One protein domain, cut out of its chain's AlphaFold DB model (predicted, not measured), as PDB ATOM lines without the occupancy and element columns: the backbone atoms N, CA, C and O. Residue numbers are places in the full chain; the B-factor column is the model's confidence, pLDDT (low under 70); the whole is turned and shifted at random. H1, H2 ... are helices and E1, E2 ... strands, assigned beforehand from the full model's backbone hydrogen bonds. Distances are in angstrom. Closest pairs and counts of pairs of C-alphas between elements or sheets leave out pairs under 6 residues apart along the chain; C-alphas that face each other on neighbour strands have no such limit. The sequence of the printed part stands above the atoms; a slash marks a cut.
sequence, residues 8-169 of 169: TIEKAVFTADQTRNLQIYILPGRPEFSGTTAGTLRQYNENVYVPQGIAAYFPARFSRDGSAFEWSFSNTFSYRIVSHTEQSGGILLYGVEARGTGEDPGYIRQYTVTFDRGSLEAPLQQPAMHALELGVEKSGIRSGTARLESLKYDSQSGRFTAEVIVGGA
ATOM      1  N   THR A   8     138.175 210.328 254.706       76.06
ATOM      2  CA  THR A   8     137.821 211.401 255.645       76.06
ATOM      3  C   THR A   8     136.446 211.104 256.224       76.06
ATOM      4  O   THR A   8     135.502 210.834 255.478       76.06
ATOM      5  N   ILE A   9     136.350 211.133 257.546       73.12
ATOM      6  CA  ILE A   9     135.089 211.008 258.267       73.12
ATOM      7  C   ILE A   9     134.820 212.328 258.981       73.12
ATOM      8  O   ILE A   9     135.758 213.015 259.390       73.12
ATOM      9  N   GLU A  10     133.547 212.714 259.091       60.22
ATOM     10  CA  GLU A  10     133.167 213.789 260.009       60.22
ATOM     11  C   GLU A  10     133.639 213.415 261.413       60.22
ATOM     12  O   GLU A  10     133.711 212.224 261.728       60.22
ATOM     13  N   LYS A  11     134.002 214.416 262.225       56.28
ATOM     14  CA  LYS A  11     134.489 214.207 263.591       56.28
ATOM     15  C   LYS A  11     133.514 213.279 264.321       56.28
ATOM     16  O   LYS A  11     132.397 213.681 264.646       56.28
ATOM     17  N   ALA A  12     133.903 212.020 264.481       51.66
ATOM     18  CA  ALA A  12     133.026 210.988 264.990       51.66
ATOM     19  C   ALA A  12     132.994 211.150 266.501       51.66
ATOM     20  O   ALA A  12     133.866 210.620 267.176       51.66
ATOM     21  N   VAL A  13     132.002 211.897 267.002       52.94
ATOM     22  CA  VAL A  13     131.843 212.213 268.425       52.94
ATOM     23  C   VAL A  13     131.957 210.932 269.247       52.94
ATOM     24  O   VAL A  13     131.019 210.141 269.350       52.94
ATOM     25  N   PHE A  14     133.135 210.722 269.830       59.72
ATOM     26  CA  PHE A  14     133.331 209.709 270.842       59.72
ATOM     27  C   PHE A  14     132.626 210.202 272.104       59.72
ATOM     28  O   PHE A  14     133.107 211.097 272.798       59.72
ATOM     29  N   THR A  15     131.442 209.659 272.378       59.44
ATOM     30  CA  THR A  15     130.702 210.001 273.592       59.44
ATOM     31  C   THR A  15     131.283 209.208 274.753       59.44
ATOM     32  O   THR A  15     131.079 207.998 274.856       59.44
ATOM     33  N   ALA A  16     131.993 209.919 275.624       58.06
ATOM     34  CA  ALA A  16     132.820 209.405 276.711       58.06
ATOM     35  C   ALA A  16     132.110 208.485 277.738       58.06
ATOM     36  O   ALA A  16     132.779 207.852 278.544       58.06
ATOM     37  N   ASP A  17     130.783 208.335 277.676       64.44
ATOM     38  CA  ASP A  17     129.995 207.570 278.653       64.44
ATOM     39  C   ASP A  17     129.137 206.447 278.043       64.44
ATOM     40  O   ASP A  17     128.342 205.803 278.737       64.44
ATOM     41  N   GLN A  18     129.276 206.163 276.744       75.00
ATOM     42  CA  GLN A  18     128.489 205.105 276.112       75.00
ATOM     43  C   GLN A  18     129.070 203.713 276.406       75.00
ATOM     44  O   GLN A  18     130.265 203.462 276.254       75.00
ATOM     45  N   THR A  19     128.198 202.768 276.779       84.50
ATOM     46  CA  THR A  19     128.583 201.347 276.861       84.50
ATOM     47  C   THR A  19     128.804 200.802 275.461       84.50
ATOM     48  O   THR A  19     127.910 200.889 274.618       84.50
ATOM     49  N   ARG A  20     129.970 200.209 275.226       87.31
ATOM     50  CA  ARG A  20     130.325 199.558 273.966       87.31
ATOM     51  C   ARG A  20     130.427 198.057 274.174       87.31
ATOM     52  O   ARG A  20     131.061 197.602 275.122       87.31
ATOM     53  N   ASN A  21     129.832 197.309 273.253       91.81
ATOM     54  CA  ASN A  21     130.024 195.870 273.149       91.81
ATOM     55  C   ASN A  21     131.215 195.622 272.225       91.81
ATOM     56  O   ASN A  21     131.154 195.937 271.037       91.81
ATOM     57  N   LEU A  22     132.304 195.106 272.785       93.69
ATOM     58  CA  LEU A  22     133.573 194.881 272.110       93.69
ATOM     59  C   LEU A  22     133.842 193.386 271.950       93.69
ATOM     60  O   LEU A  22     133.460 192.564 272.787       93.69
ATOM     61  N   GLN A  23     134.544 193.058 270.871       94.25
ATOM     62  CA  GLN A  23     135.073 191.731 270.593       94.25
ATOM     63  C   GLN A  23     136.591 191.784 270.719       94.25
ATOM     64  O   GLN A  23     137.262 192.413 269.906       94.25
ATOM     65  N   ILE A  24     137.132 191.146 271.755       94.69
ATOM     66  CA  ILE A  24     138.566 191.151 272.035       94.69
ATOM     67  C   ILE A  24     139.163 189.806 271.638       94.69
ATOM     68  O   ILE A  24     138.870 188.777 272.247       94.69
ATOM     69  N   TYR A  25     140.008 189.834 270.611       93.25
ATOM     70  CA  TYR A  25     140.764 188.675 270.155       93.25
ATOM     71  C   TYR A  25     142.081 188.571 270.917       93.25
ATOM     72  O   TYR A  25     142.820 189.553 271.045       93.25
ATOM     73  N   ILE A  26     142.381 187.368 271.394       89.50
ATOM     74  CA  ILE A  26     143.627 187.025 272.072       89.50
ATOM     75  C   ILE A  26     144.191 185.792 271.386       89.50
ATOM     76  O   ILE A  26     143.509 184.776 271.242       89.50
ATOM     77  N   LEU A  27     145.448 185.882 270.965       84.56
ATOM     78  CA  LEU A  27     146.203 184.708 270.564       84.56
ATOM     79  C   LEU A  27     146.798 184.093 271.837       84.56
ATOM     80  O   LEU A  27     147.623 184.746 272.477       84.56
ATOM     81  N   PRO A  28     146.386 182.880 272.244       69.19
ATOM     82  CA  PRO A  28     147.003 182.163 273.345       69.19
ATOM     83  C   PRO A  28     148.410 181.780 272.903       69.19
ATOM     84  O   PRO A  28     148.645 180.753 272.276       69.19
ATOM     85  N   GLY A  29     149.355 182.659 273.175       59.09
ATOM     86  CA  GLY A  29     150.744 182.420 272.870       59.09
ATOM     87  C   GLY A  29     151.514 182.431 274.162       59.09
ATOM     88  O   GLY A  29     151.934 183.484 274.594       59.09
ATOM     89  N   ARG A  30     151.700 181.263 274.773       55.53
ATOM     90  CA  ARG A  30     152.960 180.930 275.437       55.53
ATOM     91  C   ARG A  30     153.123 179.412 275.446       55.53
ATOM     92  O   ARG A  30     152.287 178.732 276.042       55.53
ATOM     93  N   PRO A  31     154.224 178.874 274.902       50.56
ATOM     94  CA  PRO A  31     154.690 177.550 275.299       50.56
ATOM     95  C   PRO A  31     155.079 177.513 276.790       50.56
ATOM     96  O   PRO A  31     155.044 176.459 277.400       50.56
ATOM     97  N   GLU A  32     155.350 178.663 277.417       52.88
ATOM     98  CA  GLU A  32     155.675 178.804 278.850       52.88
ATOM     99  C   GLU A  32     154.520 178.416 279.794       52.88
ATOM    100  O   GLU A  32     154.742 178.128 280.966       52.88
ATOM    101  N   PHE A  33     153.284 178.399 279.286       53.03
ATOM    102  CA  PHE A  33     152.105 177.934 280.019       53.03
ATOM    103  C   PHE A  33     151.767 176.465 279.717       53.03
ATOM    104  O   PHE A  33     150.729 175.975 280.175       53.03
ATOM    105  N   SER A  34     152.631 175.733 278.996       49.50
ATOM    106  CA  SER A  34     152.468 174.293 278.790       49.50
ATOM    107  C   SER A  34     152.433 173.581 280.148       49.50
ATOM    108  O   SER A  34     153.424 173.579 280.874       49.50
ATOM    109  N   GLY A  35     151.284 173.011 280.513       56.91
ATOM    110  CA  GLY A  35     151.080 172.342 281.803       56.91
ATOM    111  C   GLY A  35     150.404 173.188 282.890       56.91
ATOM    112  O   GLY A  35     150.135 172.666 283.969       56.91
ATOM    113  N   THR A  36     150.068 174.457 282.626       67.19
ATOM    114  CA  THR A  36     149.157 175.207 283.511       67.19
ATOM    115  C   THR A  36     147.703 174.815 283.280       67.19
ATOM    116  O   THR A  36     147.304 174.412 282.186       67.19
ATOM    117  N   THR A  37     146.888 174.914 284.331       74.62
ATOM    118  CA  THR A  37     145.458 174.623 284.213       74.62
ATOM    119  C   THR A  37     144.778 175.641 283.296       74.62
ATOM    120  O   THR A  37     145.144 176.820 283.275       74.62
ATOM    121  N   ALA A  38     143.729 175.211 282.591       73.31
ATOM    122  CA  ALA A  38     142.925 176.095 281.748       73.31
ATOM    123  C   ALA A  38     142.389 177.322 282.518       73.31
ATOM    124  O   ALA A  38     142.295 178.413 281.957       73.31
ATOM    125  N   GLY A  39     142.098 177.172 283.818       76.81
ATOM    126  CA  GLY A  39     141.664 178.272 284.684       76.81
ATOM    127  C   GLY A  39     142.744 179.336 284.905       76.81
ATOM    128  O   GLY A  39     142.455 180.526 284.806       76.81
ATOM    129  N   THR A  40     143.994 178.925 285.133       79.69
ATOM    130  CA  THR A  40     145.132 179.844 285.314       79.69
ATOM    131  C   THR A  40     145.425 180.635 284.040       79.69
ATOM    132  O   THR A  40     145.582 181.854 284.093       79.69
ATOM    133  N   LEU A  41     145.448 179.957 282.887       78.56
ATOM    134  CA  LEU A  41     145.676 180.605 281.594       78.56
ATOM    135  C   LEU A  41     144.563 181.605 281.265       78.56
ATOM    136  O   LEU A  41     144.829 182.718 280.814       78.56
ATOM    137  N   ARG A  42     143.311 181.230 281.546       82.50
ATOM    138  CA  ARG A  42     142.165 182.119 281.384       82.50
ATOM    139  C   ARG A  42     142.312 183.378 282.236       82.50
ATOM    140  O   ARG A  42     142.213 184.472 281.695       82.50
ATOM    141  N   GLN A  43     142.589 183.231 283.529       84.00
ATOM    142  CA  GLN A  43     142.752 184.370 284.434       84.00
ATOM    143  C   GLN A  43     143.897 185.292 283.988       84.00
ATOM    144  O   GLN A  43     143.770 186.513 284.054       84.00
ATOM    145  N   TYR A  44     145.000 184.726 283.491       84.31
ATOM    146  CA  TYR A  44     146.093 185.509 282.919       84.31
ATOM    147  C   TYR A  44     145.635 186.330 281.706       84.31
ATOM    148  O   TYR A  44     145.849 187.540 281.665       84.31
ATOM    149  N   ASN A  45     144.947 185.703 280.748       84.25
ATOM    150  CA  ASN A  45     144.439 186.388 279.557       84.25
ATOM    151  C   ASN A  45     143.447 187.502 279.908       84.25
ATOM    152  O   ASN A  45     143.539 188.602 279.361       84.25
ATOM    153  N   GLU A  46     142.534 187.233 280.842       88.38
ATOM    154  CA  GLU A  46     141.534 188.194 281.315       88.38
ATOM    155  C   GLU A  46     142.167 189.385 282.046       88.38
ATOM    156  O   GLU A  46     141.702 190.508 281.886       88.38
ATOM    157  N   ASN A  47     143.256 189.175 282.789       86.06
ATOM    158  CA  ASN A  47     143.907 190.244 283.548       86.06
ATOM    159  C   ASN A  47     144.949 191.032 282.745       86.06
ATOM    160  O   ASN A  47     145.205 192.191 283.061       86.06
ATOM    161  N   VAL A  48     145.577 190.415 281.740       84.81
ATOM    162  CA  VAL A  48     146.713 191.013 281.018       84.81
ATOM    163  C   VAL A  48     146.318 191.455 279.614       84.81
ATOM    164  O   VAL A  48     146.536 192.608 279.251       84.81
ATOM    165  N   TYR A  49     145.714 190.570 278.821       87.62
ATOM    166  CA  TYR A  49     145.495 190.812 277.392       87.62
ATOM    167  C   TYR A  49     144.135 191.433 277.075       87.62
ATOM    168  O   TYR A  49     144.046 192.250 276.157       87.62
ATOM    169  N   VAL A  50     143.082 191.099 277.832       90.94
ATOM    170  CA  VAL A  50     141.763 191.725 277.651       90.94
ATOM    171  C   VAL A  50     141.841 193.249 277.837       90.94
ATOM    172  O   VAL A  50     141.412 193.953 276.920       90.94
ATOM    173  N   PRO A  51     142.442 193.801 278.914       90.56
ATOM    174  CA  PRO A  51     142.563 195.252 279.082       90.56
ATOM    175  C   PRO A  51     143.322 195.936 277.945       90.56
ATOM    176  O   PRO A  51     142.899 196.993 277.485       90.56
ATOM    177  N   GLN A  52     144.401 195.326 277.448       89.00
ATOM    178  CA  GLN A  52     145.170 195.866 276.321       89.00
ATOM    179  C   GLN A  52     144.331 195.916 275.041       89.00
ATOM    180  O   GLN A  52     144.302 196.933 274.353       89.00
ATOM    181  N   GLY A  53     143.595 194.840 274.749       91.88
ATOM    182  CA  GLY A  53     142.701 194.803 273.596       91.88
ATOM    183  C   GLY A  53     141.563 195.815 273.698       91.88
ATOM    184  O   GLY A  53     141.209 196.423 272.694       91.88
ATOM    185  N   ILE A  54     141.019 196.036 274.899       92.38
ATOM    186  CA  ILE A  54     140.005 197.068 275.150       92.38
ATOM    187  C   ILE A  54     140.589 198.459 274.912       92.38
ATOM    188  O   ILE A  54     139.961 199.263 274.225       92.38
ATOM    189  N   ALA A  55     141.782 198.737 275.445       90.62
ATOM    190  CA  ALA A  55     142.425 200.045 275.357       90.62
ATOM    191  C   ALA A  55     142.567 200.531 273.905       90.62
ATOM    192  O   ALA A  55     142.370 201.716 273.646       90.62
ATOM    193  N   ALA A  56     142.795 199.615 272.957       91.88
ATOM    194  CA  ALA A  56     142.889 199.928 271.533       91.88
ATOM    195  C   ALA A  56     141.601 200.527 270.927       91.88
ATOM    196  O   ALA A  56     141.663 201.237 269.925       91.88
ATOM    197  N   TYR A  57     140.426 200.262 271.510       91.06
ATOM    198  CA  TYR A  57     139.145 200.807 271.038       91.06
ATOM    199  C   TYR A  57     138.863 202.227 271.535       91.06
ATOM    200  O   TYR A  57     137.935 202.874 271.034       91.06
ATOM    201  N   PHE A  58     139.630 202.718 272.506       88.94
ATOM    202  CA  PHE A  58     139.506 204.070 273.034       88.94
ATOM    203  C   PHE A  58     140.597 204.975 272.442       88.94
ATOM    204  O   PHE A  58     141.669 204.476 272.102       88.94
ATOM    205  N   PRO A  59     140.352 206.292 272.297       88.62
ATOM    206  CA  PRO A  59     141.348 207.222 271.761       88.62
ATOM    207  C   PRO A  59     142.675 207.175 272.533       88.62
ATOM    208  O   PRO A  59     142.737 207.593 273.683       88.62
ATOM    209  N   ALA A  60     143.741 206.673 271.918       88.75
ATOM    210  CA  ALA A  60     145.067 206.594 272.524       88.75
ATOM    211  C   ALA A  60     146.039 207.511 271.783       88.75
ATOM    212  O   ALA A  60     146.046 207.548 270.549       88.75
ATOM    213  N   ARG A  61     146.862 208.254 272.528       91.38
ATOM    214  CA  ARG A  61     147.914 209.074 271.921       91.38
ATOM    215  C   ARG A  61     149.051 208.169 271.474       91.38
ATOM    216  O   ARG A  61     149.391 207.216 272.173       91.38
ATOM    217  N   PHE A  62     149.645 208.494 270.338       92.50
ATOM    218  CA  PHE A  62     150.813 207.797 269.827       92.50
ATOM    219  C   PHE A  62     151.893 208.779 269.383       92.50
ATOM    220  O   PHE A  62     151.603 209.878 268.897       92.50
ATOM    221  N   SER A  63     153.138 208.338 269.489       93.81
ATOM    222  CA  SER A  63     154.271 208.880 268.751       93.81
ATOM    223  C   SER A  63     155.023 207.728 268.084       93.81
ATOM    224  O   SER A  63     154.999 206.582 268.540       93.81
ATOM    225  N   ARG A  64     155.639 208.022 266.943       89.81
ATOM    226  CA  ARG A  64     156.368 207.059 266.132       89.81
ATOM    227  C   ARG A  64     157.722 207.633 265.747       89.81
ATOM    228  O   ARG A  64     157.789 208.674 265.088       89.81
ATOM    229  N   ASP A  65     158.773 206.892 266.076       88.25
ATOM    230  CA  ASP A  65     160.132 207.133 265.598       88.25
ATOM    231  C   ASP A  65     160.648 205.897 264.850       88.25
ATOM    232  O   ASP A  65     160.809 204.816 265.416       88.25
ATOM    233  N   GLY A  66     160.840 206.021 263.534       84.75
ATOM    234  CA  GLY A  66     161.169 204.881 262.677       84.75
ATOM    235  C   GLY A  66     160.115 203.768 262.752       84.75
ATOM    236  O   GLY A  66     158.972 203.958 262.334       84.75
ATOM    237  N   SER A  67     160.497 202.591 263.249       81.44
ATOM    238  CA  SER A  67     159.598 201.449 263.486       81.44
ATOM    239  C   SER A  67     159.096 201.352 264.931       81.44
ATOM    240  O   SER A  67     158.305 200.464 265.231       81.44
ATOM    241  N   ALA A  68     159.569 202.214 265.832       85.88
ATOM    242  CA  ALA A  68     159.178 202.188 267.231       85.88
ATOM    243  C   ALA A  68     157.893 202.993 267.443       85.88
ATOM    244  O   ALA A  68     157.780 204.136 266.992       85.88
ATOM    245  N   PHE A  69     156.946 202.385 268.153       88.44
ATOM    246  CA  PHE A  69     155.714 203.017 268.600       88.44
ATOM    247  C   PHE A  69     155.773 203.262 270.099       88.44
ATOM    248  O   PHE A  69     156.064 202.354 270.877       88.44
ATOM    249  N   GLU A  70     155.426 204.475 270.503       92.12
ATOM    250  CA  GLU A  70     155.105 204.789 271.886       92.12
ATOM    251  C   GLU A  70     153.612 205.097 271.967       92.12
ATOM    252  O   GLU A  70     153.095 205.959 271.252       92.12
ATOM    253  N   TRP A  71     152.918 204.373 272.843       90.81
ATOM    254  CA  TRP A  71     151.491 204.536 273.083       90.81
ATOM    255  C   TRP A  71     151.256 205.087 274.484       90.81
ATOM    256  O   TRP A  71     151.758 204.551 275.472       90.81
ATOM    257  N   SER A  72     150.430 206.126 274.577       89.19
ATOM    258  CA  SER A  72     149.968 206.693 275.837       89.19
ATOM    259  C   SER A  72     148.454 206.539 275.941       89.19
ATOM    260  O   SER A  72     147.675 207.175 275.224       89.19
ATOM    261  N   PHE A  73     148.041 205.661 276.852       83.50
ATOM    262  CA  PHE A  73     146.644 205.389 277.153       83.50
ATOM    263  C   PHE A  73     146.237 206.216 278.369       83.50
ATOM    264  O   PHE A  73     146.438 205.812 279.509       83.50
ATOM    265  N   SER A  74     145.670 207.395 278.127       69.31
ATOM    266  CA  SER A  74     145.130 208.261 279.184       69.31
ATOM    267  C   SER A  74     143.715 207.872 279.625       69.31
ATOM    268  O   SER A  74     143.139 208.528 280.489       69.31
ATOM    269  N   ASN A  75     143.125 206.848 279.005       65.06
ATOM    270  CA  ASN A  75     141.722 206.511 279.204       65.06
ATOM    271  C   ASN A  75     141.542 205.682 280.470       65.06
ATOM    272  O   ASN A  75     142.102 204.593 280.601       65.06
ATOM    273  N   THR A  76     140.677 206.162 281.355       76.00
ATOM    274  CA  THR A  76     140.110 205.334 282.414       76.00
ATOM    275  C   THR A  76     138.908 204.614 281.826       76.00
ATOM    276  O   THR A  76     137.911 205.244 281.468       76.00
ATOM    277  N   PHE A  77     138.993 203.290 281.714       83.94
ATOM    278  CA  PHE A  77     137.864 202.461 281.315       83.94
ATOM    279  C   PHE A  77     137.520 201.444 282.398       83.94
ATOM    280  O   PHE A  77     138.370 200.950 283.136       83.94
ATOM    281  N   SER A  78     136.237 201.123 282.468       89.44
ATOM    282  CA  SER A  78     135.702 199.990 283.212       89.44
ATOM    283  C   SER A  78     135.162 198.980 282.215       89.44
ATOM    284  O   SER A  78     134.701 199.345 281.129       89.44
ATOM    285  N   TYR A  79     135.230 197.702 282.563       92.94
ATOM    286  CA  TYR A  79     134.745 196.663 281.678       92.94
ATOM    287  C   TYR A  79     134.196 195.465 282.438       92.94
ATOM    288  O   TYR A  79     134.525 195.227 283.600       92.94
ATOM    289  N   ARG A  80     133.360 194.703 281.741       94.75
ATOM    290  CA  ARG A  80     132.822 193.423 282.179       94.75
ATOM    291  C   ARG A  80     132.946 192.427 281.038       94.75
ATOM    292  O   ARG A  80     132.445 192.669 279.943       94.75
ATOM    293  N   ILE A  81     133.581 191.292 281.305       95.44
ATOM    294  CA  ILE A  81     133.575 190.159 280.378       95.44
ATOM    295  C   ILE A  81     132.194 189.508 280.459       95.44
ATOM    296  O   ILE A  81     131.761 189.102 281.537       95.44
ATOM    297  N   VAL A  82     131.499 189.433 279.326       96.56
ATOM    298  CA  VAL A  82     130.152 188.850 279.223       96.56
ATOM    299  C   VAL A  82     130.158 187.490 278.535       96.56
ATOM    300  O   VAL A  82     129.260 186.683 278.760       96.56
ATOM    301  N   SER A  83     131.175 187.207 277.721       93.88
ATOM    302  CA  SER A  83     131.346 185.906 277.082       93.88
ATOM    303  C   SER A  83     132.809 185.614 276.767       93.88
ATOM    304  O   SER A  83     133.646 186.510 276.664       93.88
ATOM    305  N   HIS A  84     133.105 184.329 276.608       90.38
ATOM    306  CA  HIS A  84     134.398 183.815 276.181       90.38
ATOM    307  C   HIS A  84     134.144 182.599 275.291       90.38
ATOM    308  O   HIS A  84     133.333 181.731 275.627       90.38
ATOM    309  N   THR A  85     134.821 182.534 274.152       90.62
ATOM    310  CA  THR A  85     134.706 181.424 273.208       90.62
ATOM    311  C   THR A  85     136.045 181.185 272.533       90.62
ATOM    312  O   THR A  85     136.711 182.125 272.108       90.62
ATOM    313  N   GLU A  86     136.426 179.921 272.400       86.31
ATOM    314  CA  GLU A  86     137.560 179.533 271.572       86.31
ATOM    315  C   GLU A  86     137.105 179.402 270.117       86.31
ATOM    316  O   GLU A  86     136.151 178.689 269.801       86.31
ATOM    317  N   GLN A  87     137.762 180.134 269.227       80.88
ATOM    318  CA  GLN A  87     137.553 180.067 267.790       80.88
ATOM    319  C   GLN A  87     138.584 179.153 267.128       80.88
ATOM    320  O   GLN A  87     139.692 178.932 267.623       80.88
ATOM    321  N   SER A  88     138.220 178.661 265.943       73.62
ATOM    322  CA  SER A  88     139.103 177.891 265.066       73.62
ATOM    323  C   SER A  88     140.458 178.576 264.878       73.62
ATOM    324  O   SER A  88     140.532 179.789 264.680       73.62
ATOM    325  N   GLY A  89     141.523 177.776 264.897       69.69
ATOM    326  CA  GLY A  89     142.896 178.270 264.897       69.69
ATOM    327  C   GLY A  89     143.450 178.504 266.302       69.69
ATOM    328  O   GLY A  89     144.614 178.863 266.412       69.69
ATOM    329  N   GLY A  90     142.681 178.271 267.368       78.00
ATOM    330  CA  GLY A  90     143.140 178.514 268.735       78.00
ATOM    331  C   GLY A  90     143.229 180.007 269.011       78.00
ATOM    332  O   GLY A  90     144.248 180.476 269.493       78.00
ATOM    333  N   ILE A  91     142.208 180.771 268.615       85.75
ATOM    334  CA  ILE A  91     142.066 182.190 268.962       85.75
ATOM    335  C   ILE A  91     141.002 182.281 270.041       85.75
ATOM    336  O   ILE A  91     139.911 181.745 269.873       85.75
ATOM    337  N   LEU A  92     141.286 182.978 271.131       89.19
ATOM    338  CA  LEU A  92     140.287 183.241 272.156       89.19
ATOM    339  C   LEU A  92     139.558 184.538 271.816       89.19
ATOM    340  O   LEU A  92     140.185 185.572 271.589       89.19
ATOM    341  N   LEU A  93     138.232 184.475 271.783       92.50
ATOM    342  CA  LEU A  93     137.357 185.618 271.584       92.50
ATOM    343  C   LEU A  93     136.619 185.919 272.885       92.50
ATOM    344  O   LEU A  93     135.865 185.089 273.392       92.50
ATOM    345  N   TYR A  94     136.807 187.131 273.390       94.06
ATOM    346  CA  TYR A  94     136.095 187.648 274.549       94.06
ATOM    347  C   TYR A  94     135.056 188.672 274.106       94.06
ATOM    348  O   TYR A  94     135.377 189.636 273.409       94.06
ATOM    349  N   GLY A  95     133.809 188.472 274.527       95.69
ATOM    350  CA  GLY A  95     132.782 189.503 274.475       95.69
ATOM    351  C   GLY A  95     132.884 190.366 275.722       95.69
ATOM    352  O   GLY A  95     132.844 189.851 276.843       95.69
ATOM    353  N   VAL A  96     133.022 191.674 275.534       95.75
ATOM    354  CA  VAL A  96     133.234 192.624 276.625       95.75
ATOM    355  C   VAL A  96     132.261 193.784 276.505       95.75
ATOM    356  O   VAL A  96     132.129 194.385 275.446       95.75
ATOM    357  N   GLU A  97     131.629 194.145 277.609       94.00
ATOM    358  CA  GLU A  97     131.001 195.452 277.766       94.00
ATOM    359  C   GLU A  97     132.022 196.408 278.372       94.00
ATOM    360  O   GLU A  97     132.496 196.173 279.483       94.00
ATOM    361  N   ALA A  98     132.373 197.473 277.661       91.12
ATOM    362  CA  ALA A  98     133.326 198.469 278.130       91.12
ATOM    363  C   ALA A  98     132.699 199.865 278.142       91.12
ATOM    364  O   ALA A  98     131.918 200.228 277.261       91.12
ATOM    365  N   ARG A  99     133.070 200.659 279.143       88.06
ATOM    366  CA  ARG A  99     132.769 202.090 279.248       88.06
ATOM    367  C   ARG A  99     134.068 202.814 279.518       88.06
ATOM    368  O   ARG A  99     134.845 202.359 280.352       88.06
ATOM    369  N   GLY A 100     134.289 203.939 278.870       80.50
ATOM    370  CA  GLY A 100     135.499 204.705 279.094       80.50
ATOM    371  C   GLY A 100     135.416 206.058 278.434       80.50
ATOM    372  O   GLY A 100     134.787 206.211 277.385       80.50
ATOM    373  N   THR A 101     136.081 207.012 279.062       72.12
ATOM    374  CA  THR A 101     136.194 208.371 278.566       72.12
ATOM    375  C   THR A 101     137.441 208.494 277.696       72.12
ATOM    376  O   THR A 101     138.421 207.772 277.886       72.12
ATOM    377  N   GLY A 102     137.399 209.383 276.706       68.94
ATOM    378  CA  GLY A 102     138.525 209.628 275.813       68.94
ATOM    379  C   GLY A 102     138.301 210.879 274.977       68.94
ATOM    380  O   GLY A 102     137.163 211.223 274.654       68.94
ATOM    381  N   GLU A 103     139.384 211.571 274.645       66.25
ATOM    382  CA  GLU A 103     139.338 212.729 273.754       66.25
ATOM    383  C   GLU A 103     139.428 212.259 272.305       66.25
ATOM    384  O   GLU A 103     140.384 211.589 271.910       66.25
ATOM    385  N   ASP A 104     138.426 212.607 271.502       65.25
ATOM    386  CA  ASP A 104     138.412 212.268 270.084       65.25
ATOM    387  C   ASP A 104     139.562 212.988 269.346       65.25
ATOM    388  O   ASP A 104     139.771 214.187 269.590       65.25
ATOM    389  N   PRO A 105     140.317 212.306 268.459       60.19
ATOM    390  CA  PRO A 105     141.313 212.946 267.606       60.19
ATOM    391  C   PRO A 105     140.777 214.202 266.908       60.19
ATOM    392  O   PRO A 105     139.595 214.299 266.591       60.19
ATOM    393  N   GLY A 106     141.665 215.161 266.633       63.69
ATOM    394  CA  GLY A 106     141.353 216.374 265.876       63.69
ATOM    395  C   GLY A 106     140.910 216.081 264.438       63.69
ATOM    396  O   GLY A 106     139.762 215.746 264.180       63.69
ATOM    397  N   TYR A 107     141.793 216.252 263.457       66.12
ATOM    398  CA  TYR A 107     141.485 215.887 262.069       66.12
ATOM    399  C   TYR A 107     141.439 214.363 261.917       66.12
ATOM    400  O   TYR A 107     142.440 213.719 262.212       66.12
ATOM    401  N   ILE A 108     140.334 213.783 261.432       80.75
ATOM    402  CA  ILE A 108     140.103 212.330 261.496       80.75
ATOM    403  C   ILE A 108     140.069 211.667 260.110       80.75
ATOM    404  O   ILE A 108     139.330 212.078 259.210       80.75
ATOM    405  N   ARG A 109     140.837 210.582 259.946       88.00
ATOM    406  CA  ARG A 109     140.742 209.666 258.798       88.00
ATOM    407  C   ARG A 109     140.582 208.222 259.254       88.00
ATOM    408  O   ARG A 109     141.223 207.787 260.205       88.00
ATOM    409  N   GLN A 110     139.761 207.477 258.522       91.69
ATOM    410  CA  GLN A 110     139.574 206.043 258.698       91.69
ATOM    411  C   GLN A 110     140.414 205.262 257.684       91.69
ATOM    412  O   GLN A 110     140.420 205.566 256.485       91.69
ATOM    413  N   TYR A 111     141.076 204.219 258.168       93.38
ATOM    414  CA  TYR A 111     141.912 203.312 257.401       93.38
ATOM    415  C   TYR A 111     141.455 201.878 257.623       93.38
ATOM    416  O   TYR A 111     141.286 201.438 258.757       93.38
ATOM    417  N   THR A 112     141.300 201.129 256.536       96.12
ATOM    418  CA  THR A 112     141.130 199.677 256.607       96.12
ATOM    419  C   THR A 112     142.492 199.010 256.477       96.12
ATOM    420  O   THR A 112     143.234 199.302 255.528       96.12
ATOM    421  N   VAL A 113     142.814 198.124 257.413       95.94
ATOM    422  CA  VAL A 113     144.033 197.307 257.407       95.94
ATOM    423  C   VAL A 113     143.667 195.832 257.483       95.94
ATOM    424  O   VAL A 113     142.690 195.455 258.129       95.94
ATOM    425  N   THR A 114     144.451 195.005 256.802       96.44
ATOM    426  CA  THR A 114     144.289 193.553 256.782       96.44
ATOM    427  C   THR A 114     145.653 192.928 257.000       96.44
ATOM    428  O   THR A 114     146.621 193.359 256.374       96.44
ATOM    429  N   PHE A 115     145.728 191.932 257.876       94.38
ATOM    430  CA  PHE A 115     146.969 191.234 258.191       94.38
ATOM    431  C   PHE A 115     146.704 189.759 258.487       94.38
ATOM    432  O   PHE A 115     145.631 189.382 258.967       94.38
ATOM    433  N   ASP A 116     147.676 188.915 258.155       91.75
ATOM    434  CA  ASP A 116     147.617 187.487 258.447       91.75
ATOM    435  C   ASP A 116     147.809 187.261 259.945       91.75
ATOM    436  O   ASP A 116     148.624 187.919 260.581       91.75
ATOM    437  N   ARG A 117     147.120 186.278 260.530       87.31
ATOM    438  CA  ARG A 117     147.353 185.897 261.933       87.31
ATOM    439  C   ARG A 117     148.836 185.624 262.224       87.31
ATOM    440  O   ARG A 117     149.306 185.936 263.313       87.31
ATOM    441  N   GLY A 118     149.551 185.038 261.262       84.31
ATOM    442  CA  GLY A 118     150.977 184.729 261.375       84.31
ATOM    443  C   GLY A 118     151.890 185.956 261.468       84.31
ATOM    444  O   GLY A 118     153.049 185.795 261.819       84.31
ATOM    445  N   SER A 119     151.405 187.176 261.202       84.94
ATOM    446  CA  SER A 119     152.207 188.393 261.396       84.94
ATOM    447  C   SER A 119     152.354 188.793 262.867       84.94
ATOM    448  O   SER A 119     153.167 189.654 263.177       84.94
ATOM    449  N   LEU A 120     151.586 188.175 263.772       83.00
ATOM    450  CA  LEU A 120     151.550 188.497 265.203       83.00
ATOM    451  C   LEU A 120     152.607 187.736 266.032       83.00
ATOM    452  O   LEU A 120     152.406 187.493 267.226       83.00
ATOM    453  N   GLU A 121     153.720 187.324 265.417       65.56
ATOM    454  CA  GLU A 121     154.821 186.663 266.127       65.56
ATOM    455  C   GLU A 121     155.619 187.632 267.026       65.56
ATOM    456  O   GLU A 121     155.471 188.847 266.975       65.56
ATOM    457  N   ALA A 122     156.396 187.054 267.946       52.75
ATOM    458  CA  ALA A 122     156.836 187.654 269.204       52.75
ATOM    459  C   ALA A 122     157.525 189.047 269.132       52.75
ATOM    460  O   ALA A 122     158.281 189.310 268.198       52.75
ATOM    461  N   PRO A 123     157.385 189.886 270.189       52.91
ATOM    462  CA  PRO A 123     156.646 189.611 271.420       52.91
ATOM    463  C   PRO A 123     155.143 189.844 271.227       52.91
ATOM    464  O   PRO A 123     154.719 190.953 270.933       52.91
ATOM    465  N   LEU A 124     154.385 188.757 271.417       59.66
ATOM    466  CA  LEU A 124     152.924 188.616 271.478       59.66
ATOM    467  C   LEU A 124     152.161 189.923 271.288       59.66
ATOM    468  O   LEU A 124     151.683 190.522 272.255       59.66
ATOM    469  N   GLN A 125     152.049 190.359 270.036       70.56
ATOM    470  CA  GLN A 125     151.297 191.560 269.740       70.56
ATOM    471  C   GLN A 125     149.811 191.233 269.859       70.56
ATOM    472  O   GLN A 125     149.283 190.326 269.211       70.56
ATOM    473  N   GLN A 126     149.125 191.963 270.735       87.88
ATOM    474  CA  GLN A 126     147.680 191.879 270.827       87.88
ATOM    475  C   GLN A 126     147.096 192.334 269.462       87.88
ATOM    476  O   GLN A 126     147.486 193.395 268.968       87.88
ATOM    477  N   PRO A 127     146.185 191.566 268.822       92.75
ATOM    478  CA  PRO A 127     145.727 191.852 267.455       92.75
ATOM    479  C   PRO A 127     145.164 193.263 267.227       92.75
ATOM    480  O   PRO A 127     145.363 193.848 266.166       92.75
ATOM    481  N   ALA A 128     144.455 193.819 268.211       93.94
ATOM    482  CA  ALA A 128     143.913 195.176 268.149       93.94
ATOM    483  C   ALA A 128     145.025 196.240 268.200       93.94
ATOM    484  O   ALA A 128     144.961 197.210 267.451       93.94
ATOM    485  N   MET A 129     146.071 196.032 269.001       92.19
ATOM    486  CA  MET A 129     147.254 196.896 269.037       92.19
ATOM    487  C   MET A 129     148.030 196.853 267.723       92.19
ATOM    488  O   MET A 129     148.347 197.902 267.171       92.19
ATOM    489  N   HIS A 130     148.252 195.663 267.165       93.12
ATOM    490  CA  HIS A 130     148.896 195.529 265.858       93.12
ATOM    491  C   HIS A 130     148.091 196.224 264.749       93.12
ATOM    492  O   HIS A 130     148.646 196.916 263.897       93.12
ATOM    493  N   ALA A 131     146.759 196.102 264.785       95.00
ATOM    494  CA  ALA A 131     145.892 196.822 263.862       95.00
ATOM    495  C   ALA A 131     146.085 198.343 263.967       95.00
ATOM    496  O   ALA A 131     146.195 199.006 262.936       95.00
ATOM    497  N   LEU A 132     146.154 198.892 265.188       93.31
ATOM    498  CA  LEU A 132     146.418 200.314 265.403       93.31
ATOM    499  C   LEU A 132     147.754 200.749 264.803       93.31
ATOM    500  O   LEU A 132     147.785 201.752 264.091       93.31
ATOM    501  N   GLU A 133     148.822 199.993 265.061       93.38
ATOM    502  CA  GLU A 133     150.152 200.254 264.506       93.38
ATOM    503  C   GLU A 133     150.073 200.332 262.980       93.38
ATOM    504  O   GLU A 133     150.362 201.387 262.419       93.38
ATOM    505  N   LEU A 134     149.543 199.300 262.313       94.00
ATOM    506  CA  LEU A 134     149.365 199.284 260.854       94.00
ATOM    507  C   LEU A 134     148.511 200.452 260.338       94.00
ATOM    508  O   LEU A 134     148.791 201.014 259.275       94.00
ATOM    509  N   GLY A 135     147.453 200.823 261.062       93.62
ATOM    510  CA  GLY A 135     146.598 201.956 260.709       93.62
ATOM    511  C   GLY A 135     147.358 203.282 260.761       93.62
ATOM    512  O   GLY A 135     147.278 204.082 259.824       93.62
ATOM    513  N   VAL A 136     148.152 203.487 261.813       92.94
ATOM    514  CA  VAL A 136     149.048 204.641 261.943       92.94
ATOM    515  C   VAL A 136     150.123 204.616 260.859       92.94
ATOM    516  O   VAL A 136     150.347 205.641 260.215       92.94
ATOM    517  N   GLU A 137     150.738 203.466 260.574       92.81
ATOM    518  CA  GLU A 137     151.727 203.349 259.501       92.81
ATOM    519  C   GLU A 137     151.155 203.768 258.153       92.81
ATOM    520  O   GLU A 137     151.740 204.598 257.452       92.81
ATOM    521  N   LYS A 138     149.965 203.257 257.830       92.88
ATOM    522  CA  LYS A 138     149.243 203.580 256.600       92.88
ATOM    523  C   LYS A 138     148.835 205.051 256.522       92.88
ATOM    524  O   LYS A 138     148.697 205.582 255.425       92.88
ATOM    525  N   SER A 139     148.661 205.726 257.657       91.31
ATOM    526  CA  SER A 139     148.348 207.157 257.682       91.31
ATOM    527  C   SER A 139     149.534 208.047 257.286       91.31
ATOM    528  O   SER A 139     149.329 209.138 256.753       91.31
ATOM    529  N   GLY A 140     150.770 207.596 257.527       90.44
ATOM    530  CA  GLY A 140     151.986 208.406 257.385       90.44
ATOM    531  C   GLY A 140     152.180 209.473 258.475       90.44
ATOM    532  O   GLY A 140     153.143 210.237 258.412       90.44
ATOM    533  N   ILE A 141     151.293 209.537 259.472       90.19
ATOM    534  CA  ILE A 141     151.369 210.470 260.601       90.19
ATOM    535  C   ILE A 141     152.368 209.938 261.636       90.19
ATOM    536  O   ILE A 141     152.362 208.753 261.964       90.19
ATOM    537  N   ARG A 142     153.230 210.819 262.160       91.56
ATOM    538  CA  ARG A 142     154.252 210.456 263.160       91.56
ATOM    539  C   ARG A 142     153.793 210.611 264.607       91.56
ATOM    540  O   ARG A 142     154.364 209.983 265.485       91.56
ATOM    541  N   SER A 143     152.783 211.430 264.868       92.88
ATOM    542  CA  SER A 143     152.218 211.610 266.204       92.88
ATOM    543  C   SER A 143     150.776 212.083 266.125       92.88
ATOM    544  O   SER A 143     150.427 212.864 265.236       92.88
ATOM    545  N   GLY A 144     149.950 211.656 267.072       91.88
ATOM    546  CA  GLY A 144     148.543 212.030 267.109       91.88
ATOM    547  C   GLY A 144     147.742 211.127 268.031       91.88
ATOM    548  O   GLY A 144     148.265 210.632 269.027       91.88
ATOM    549  N   THR A 145     146.483 210.894 267.675       91.25
ATOM    550  CA  THR A 145     145.587 209.984 268.396       91.25
ATOM    551  C   THR A 145     145.046 208.935 267.437       91.25
ATOM    552  O   THR A 145     144.693 209.248 266.299       91.25
ATOM    553  N   ALA A 146     144.953 207.687 267.884       91.38
ATOM    554  CA  ALA A 146     144.355 206.607 267.115       91.38
ATOM    555  C   ALA A 146     143.418 205.760 267.977       91.38
ATOM    556  O   ALA A 146     143.551 205.707 269.199       91.38
ATOM    557  N   ARG A 147     142.450 205.114 267.329       91.94
ATOM    558  CA  ARG A 147     141.559 204.137 267.955       91.94
ATOM    559  C   ARG A 147     141.010 203.157 266.937       91.94
ATOM    560  O   ARG A 147     140.875 203.463 265.755       91.94
ATOM    561  N   LEU A 148     140.638 201.992 267.429       92.50
ATOM    562  CA  LEU A 148     140.017 200.939 266.657       92.50
ATOM    563  C   LEU A 148     138.497 201.138 266.651       92.50
ATOM    564  O   LEU A 148     137.874 201.357 267.693       92.50
ATOM    565  N   GLU A 149     137.892 201.068 265.470       90.69
ATOM    566  CA  GLU A 149     136.435 201.014 265.315       90.69
ATOM    567  C   GLU A 149     135.950 199.575 265.300       90.69
ATOM    568  O   GLU A 149     135.029 199.197 266.026       90.69
ATOM    569  N   SER A 150     136.611 198.744 264.501       93.31
ATOM    570  CA  SER A 150     136.264 197.342 264.353       93.31
ATOM    571  C   SER A 150     137.507 196.500 264.093       93.31
ATOM    572  O   SER A 150     138.495 196.969 263.532       93.31
ATOM    573  N   LEU A 151     137.448 195.242 264.519       95.88
ATOM    574  CA  LEU A 151     138.413 194.198 264.200       95.88
ATOM    575  C   LEU A 151     137.629 192.904 264.060       95.88
ATOM    576  O   LEU A 151     136.764 192.613 264.884       95.88
ATOM    577  N   LYS A 152     137.904 192.152 263.001       95.12
ATOM    578  CA  LYS A 152     137.263 190.872 262.714       95.12
ATOM    579  C   LYS A 152     138.310 189.873 262.271       95.12
ATOM    580  O   LYS A 152     139.166 190.209 261.455       95.12
ATOM    581  N   TYR A 153     138.206 188.655 262.783       93.31
ATOM    582  CA  TYR A 153     138.973 187.514 262.303       93.31
ATOM    583  C   TYR A 153     138.126 186.680 261.343       93.31
ATOM    584  O   TYR A 153     137.007 186.294 261.682       93.31
ATOM    585  N   ASP A 154     138.668 186.396 260.165       92.56
ATOM    586  CA  ASP A 154     138.121 185.423 259.230       92.56
ATOM    587  C   ASP A 154     138.921 184.122 259.337       92.56
ATOM    588  O   ASP A 154     140.094 184.050 258.965       92.56
ATOM    589  N   SER A 155     138.271 183.077 259.845       88.44
ATOM    590  CA  SER A 155     138.887 181.768 260.026       88.44
ATOM    591  C   SER A 155     139.130 181.006 258.730       88.44
ATOM    592  O   SER A 155     139.965 180.104 258.731       88.44
ATOM    593  N   GLN A 156     138.437 181.346 257.639       90.31
ATOM    594  CA  GLN A 156     138.643 180.697 256.345       90.31
ATOM    595  C   GLN A 156     139.941 181.175 255.699       90.31
ATOM    596  O   GLN A 156     140.704 180.367 255.176       90.31
ATOM    597  N   SER A 157     140.202 182.482 255.760       91.31
ATOM    598  CA  SER A 157     141.426 183.078 255.217       91.31
ATOM    599  C   SER A 157     142.574 183.177 256.224       91.31
ATOM    600  O   SER A 157     143.711 183.399 255.819       91.31
ATOM    601  N   GLY A 158     142.309 183.018 257.524       89.88
ATOM    602  CA  GLY A 158     143.312 183.175 258.580       89.88
ATOM    603  C   GLY A 158     143.747 184.628 258.797       89.88
ATOM    604  O   GLY A 158     144.848 184.874 259.297       89.88
ATOM    605  N   ARG A 159     142.905 185.594 258.410       93.56
ATOM    606  CA  ARG A 159     143.231 187.025 258.388       93.56
ATOM    607  C   ARG A 159     142.389 187.834 259.351       93.56
ATOM    608  O   ARG A 159     141.199 187.588 259.541       93.56
ATOM    609  N   PHE A 160     143.007 188.872 259.890       94.75
ATOM    610  CA  PHE A 160     142.322 189.952 260.569       94.75
ATOM    611  C   PHE A 160     142.046 191.094 259.599       94.75
ATOM    612  O   PHE A 160     142.891 191.440 258.778       94.75
ATOM    613  N   THR A 161     140.873 191.707 259.719       97.19
ATOM    614  CA  THR A 161     140.544 192.982 259.075       97.19
ATOM    615  C   THR A 161     140.080 193.964 260.132       97.19
ATOM    616  O   THR A 161     139.221 193.631 260.950       97.19
ATOM    617  N   ALA A 162     140.645 195.165 260.109       96.69
ATOM    618  CA  ALA A 162     140.357 196.214 261.068       96.69
ATOM    619  C   ALA A 162     140.069 197.550 260.395       96.69
ATOM    620  O   ALA A 162     140.643 197.885 259.356       96.69
ATOM    621  N   GLU A 163     139.210 198.327 261.042       95.19
ATOM    622  CA  GLU A 163     138.989 199.735 260.747       95.19
ATOM    623  C   GLU A 163     139.606 200.570 261.860       95.19
ATOM    624  O   GLU A 163     139.203 200.485 263.021       95.19
ATOM    625  N   VAL A 164     140.593 201.376 261.494       93.69
ATOM    626  CA  VAL A 164     141.364 202.204 262.414       93.69
ATOM    627  C   VAL A 164     141.108 203.658 262.090       93.69
ATOM    628  O   VAL A 164     141.251 204.094 260.947       93.69
ATOM    629  N   ILE A 165     140.754 204.416 263.110       91.94
ATOM    630  CA  ILE A 165     140.689 205.861 263.052       91.94
ATOM    631  C   ILE A 165     142.033 206.418 263.506       91.94
ATOM    632  O   ILE A 165     142.510 206.081 264.586       91.94
ATOM    633  N   VAL A 166     142.617 207.295 262.693       91.56
ATOM    634  CA  VAL A 166     143.836 208.035 263.025       91.56
ATOM    635  C   VAL A 166     143.570 209.515 262.817       91.56
ATOM    636  O   VAL A 166     143.049 209.919 261.771       91.56
ATOM    637  N   GLY A 167     143.960 210.325 263.794       88.88
ATOM    638  CA  GLY A 167     144.010 211.766 263.647       88.88
ATOM    639  C   GLY A 167     145.349 212.358 264.041       88.88
ATOM    640  O   GLY A 167     145.998 211.897 264.977       88.88
ATOM    641  N   GLY A 168     145.761 213.369 263.279       80.62
ATOM    642  CA  GLY A 168     146.971 214.139 263.551       80.62
ATOM    643  C   GLY A 168     146.749 215.151 264.669       80.62
ATOM    644  O   GLY A 168     145.621 215.618 264.864       80.62
ATOM    645  N   ALA A 169     147.832 215.450 265.387       65.56
ATOM    646  CA  ALA A 169     147.936 216.636 266.234       65.56
ATOM    647  C   ALA A 169     148.136 217.899 265.382       65.56
ATOM    648  O   ALA A 169     148.780 217.784 264.310       65.56
TER     649      ALA A 169
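This is residues 8 to 169 of the 169 residues of an uncharacterized protein of Breznakiella homolactica (UniProt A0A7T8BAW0). Two strongly twisted sheets each curl round one helix: the five strands E3, E2, E7, E8 and E6 round H3, and the three strands E1, E5 and E4 round H1. The two helices meet at their ends, and residues 34 to 40, of which 38 to 40 belong to H1, stick out. The printed part has 162 residues, with three named helices and eight named strands in the order E1 H1 E2 E3 E4 E5 E6 H2 H3 E7 E8. Both sheets, E3-E2-E7-E8-E6 and E1-E5-E4, are antiparallel, and the class is mixed, helices and strands. The whole is compact, with a radius of gyration of the C-alphas of 15.6 A and spans of 48 by 33 by 28 A.

After residues 8 to 19, E1 is residues 20 to 26, 18.4 A, from C-alpha 20 at (130.325, 199.558, 273.966). H1, residues 38 to 55, 24.8 A, has a kink of 34 degrees near residue 45. E2 is residues 60 to 65 and E3 68 to 72. E4, residues 77 to 87, 26.2 A, bends by 65 degrees at residue 82; E5, residues 91 to 100, 25.5 A, bends by 61 degrees at residue 97. E6 is residues 107 to 116, 29.3 A, H2 117 to 120 and H3 127 to 139, 18.3 A. E7, residues 143 to 154, 30.5 A, bends by 57 degrees at residue 149. E8, residues 159 to 168, 27.9 A, ends with C-alpha 168 at (146.971, 214.139, 263.551).

In the larger sheet, N 61 and O 72 of the hairpin E2 and E3 are 3.0 A apart, N 60 of E2 and O 146 of E7 2.9 A, N 147 and O 165 of the hairpin E7 and E8 2.9 A, and N 111 of E6 and O 164 of E8 2.8 A. H3 is on one face of this sheet, two layers; its closest C-alphas to E8 are Gly 135 and Val 164, 5.5 A. E6, H2 H3 and E7 form a split strand-helix-strand unit, two strands running the same way with E8 between them, its crossover right-handed. H2 only grazes this sheet with residues 117 to 119. H1 and H3 touch only at their ends, C-alphas 53 and 128 being closest at 5.6 A, at a shallow tilt of 25 degrees, the same way. H1 is on one face of the smaller sheet, again two layers; its closest C-alphas to E1 are Gly 53 and Ile 24, 5.7 A. There N 22 of E1 and O 96 of E5 are 2.8 A apart, and N 80 and O 97 of the hairpin E4 and E5 2.8 A. Every O i to N i+4 pair is within hydrogen-bond range in H3, 11 of 14 in H1, and H2 is too short for one.

The two C-alphas farthest apart, those of Glu 10 and Gly 35, are 50.1 A apart. The printed part has no cut, and the link E1 to H1, 11 residues, is long. The mean pLDDT of the printed part is 83.5; 31 residues are under 70, among them 10 to 17, 28 to 36 and 102 to 107.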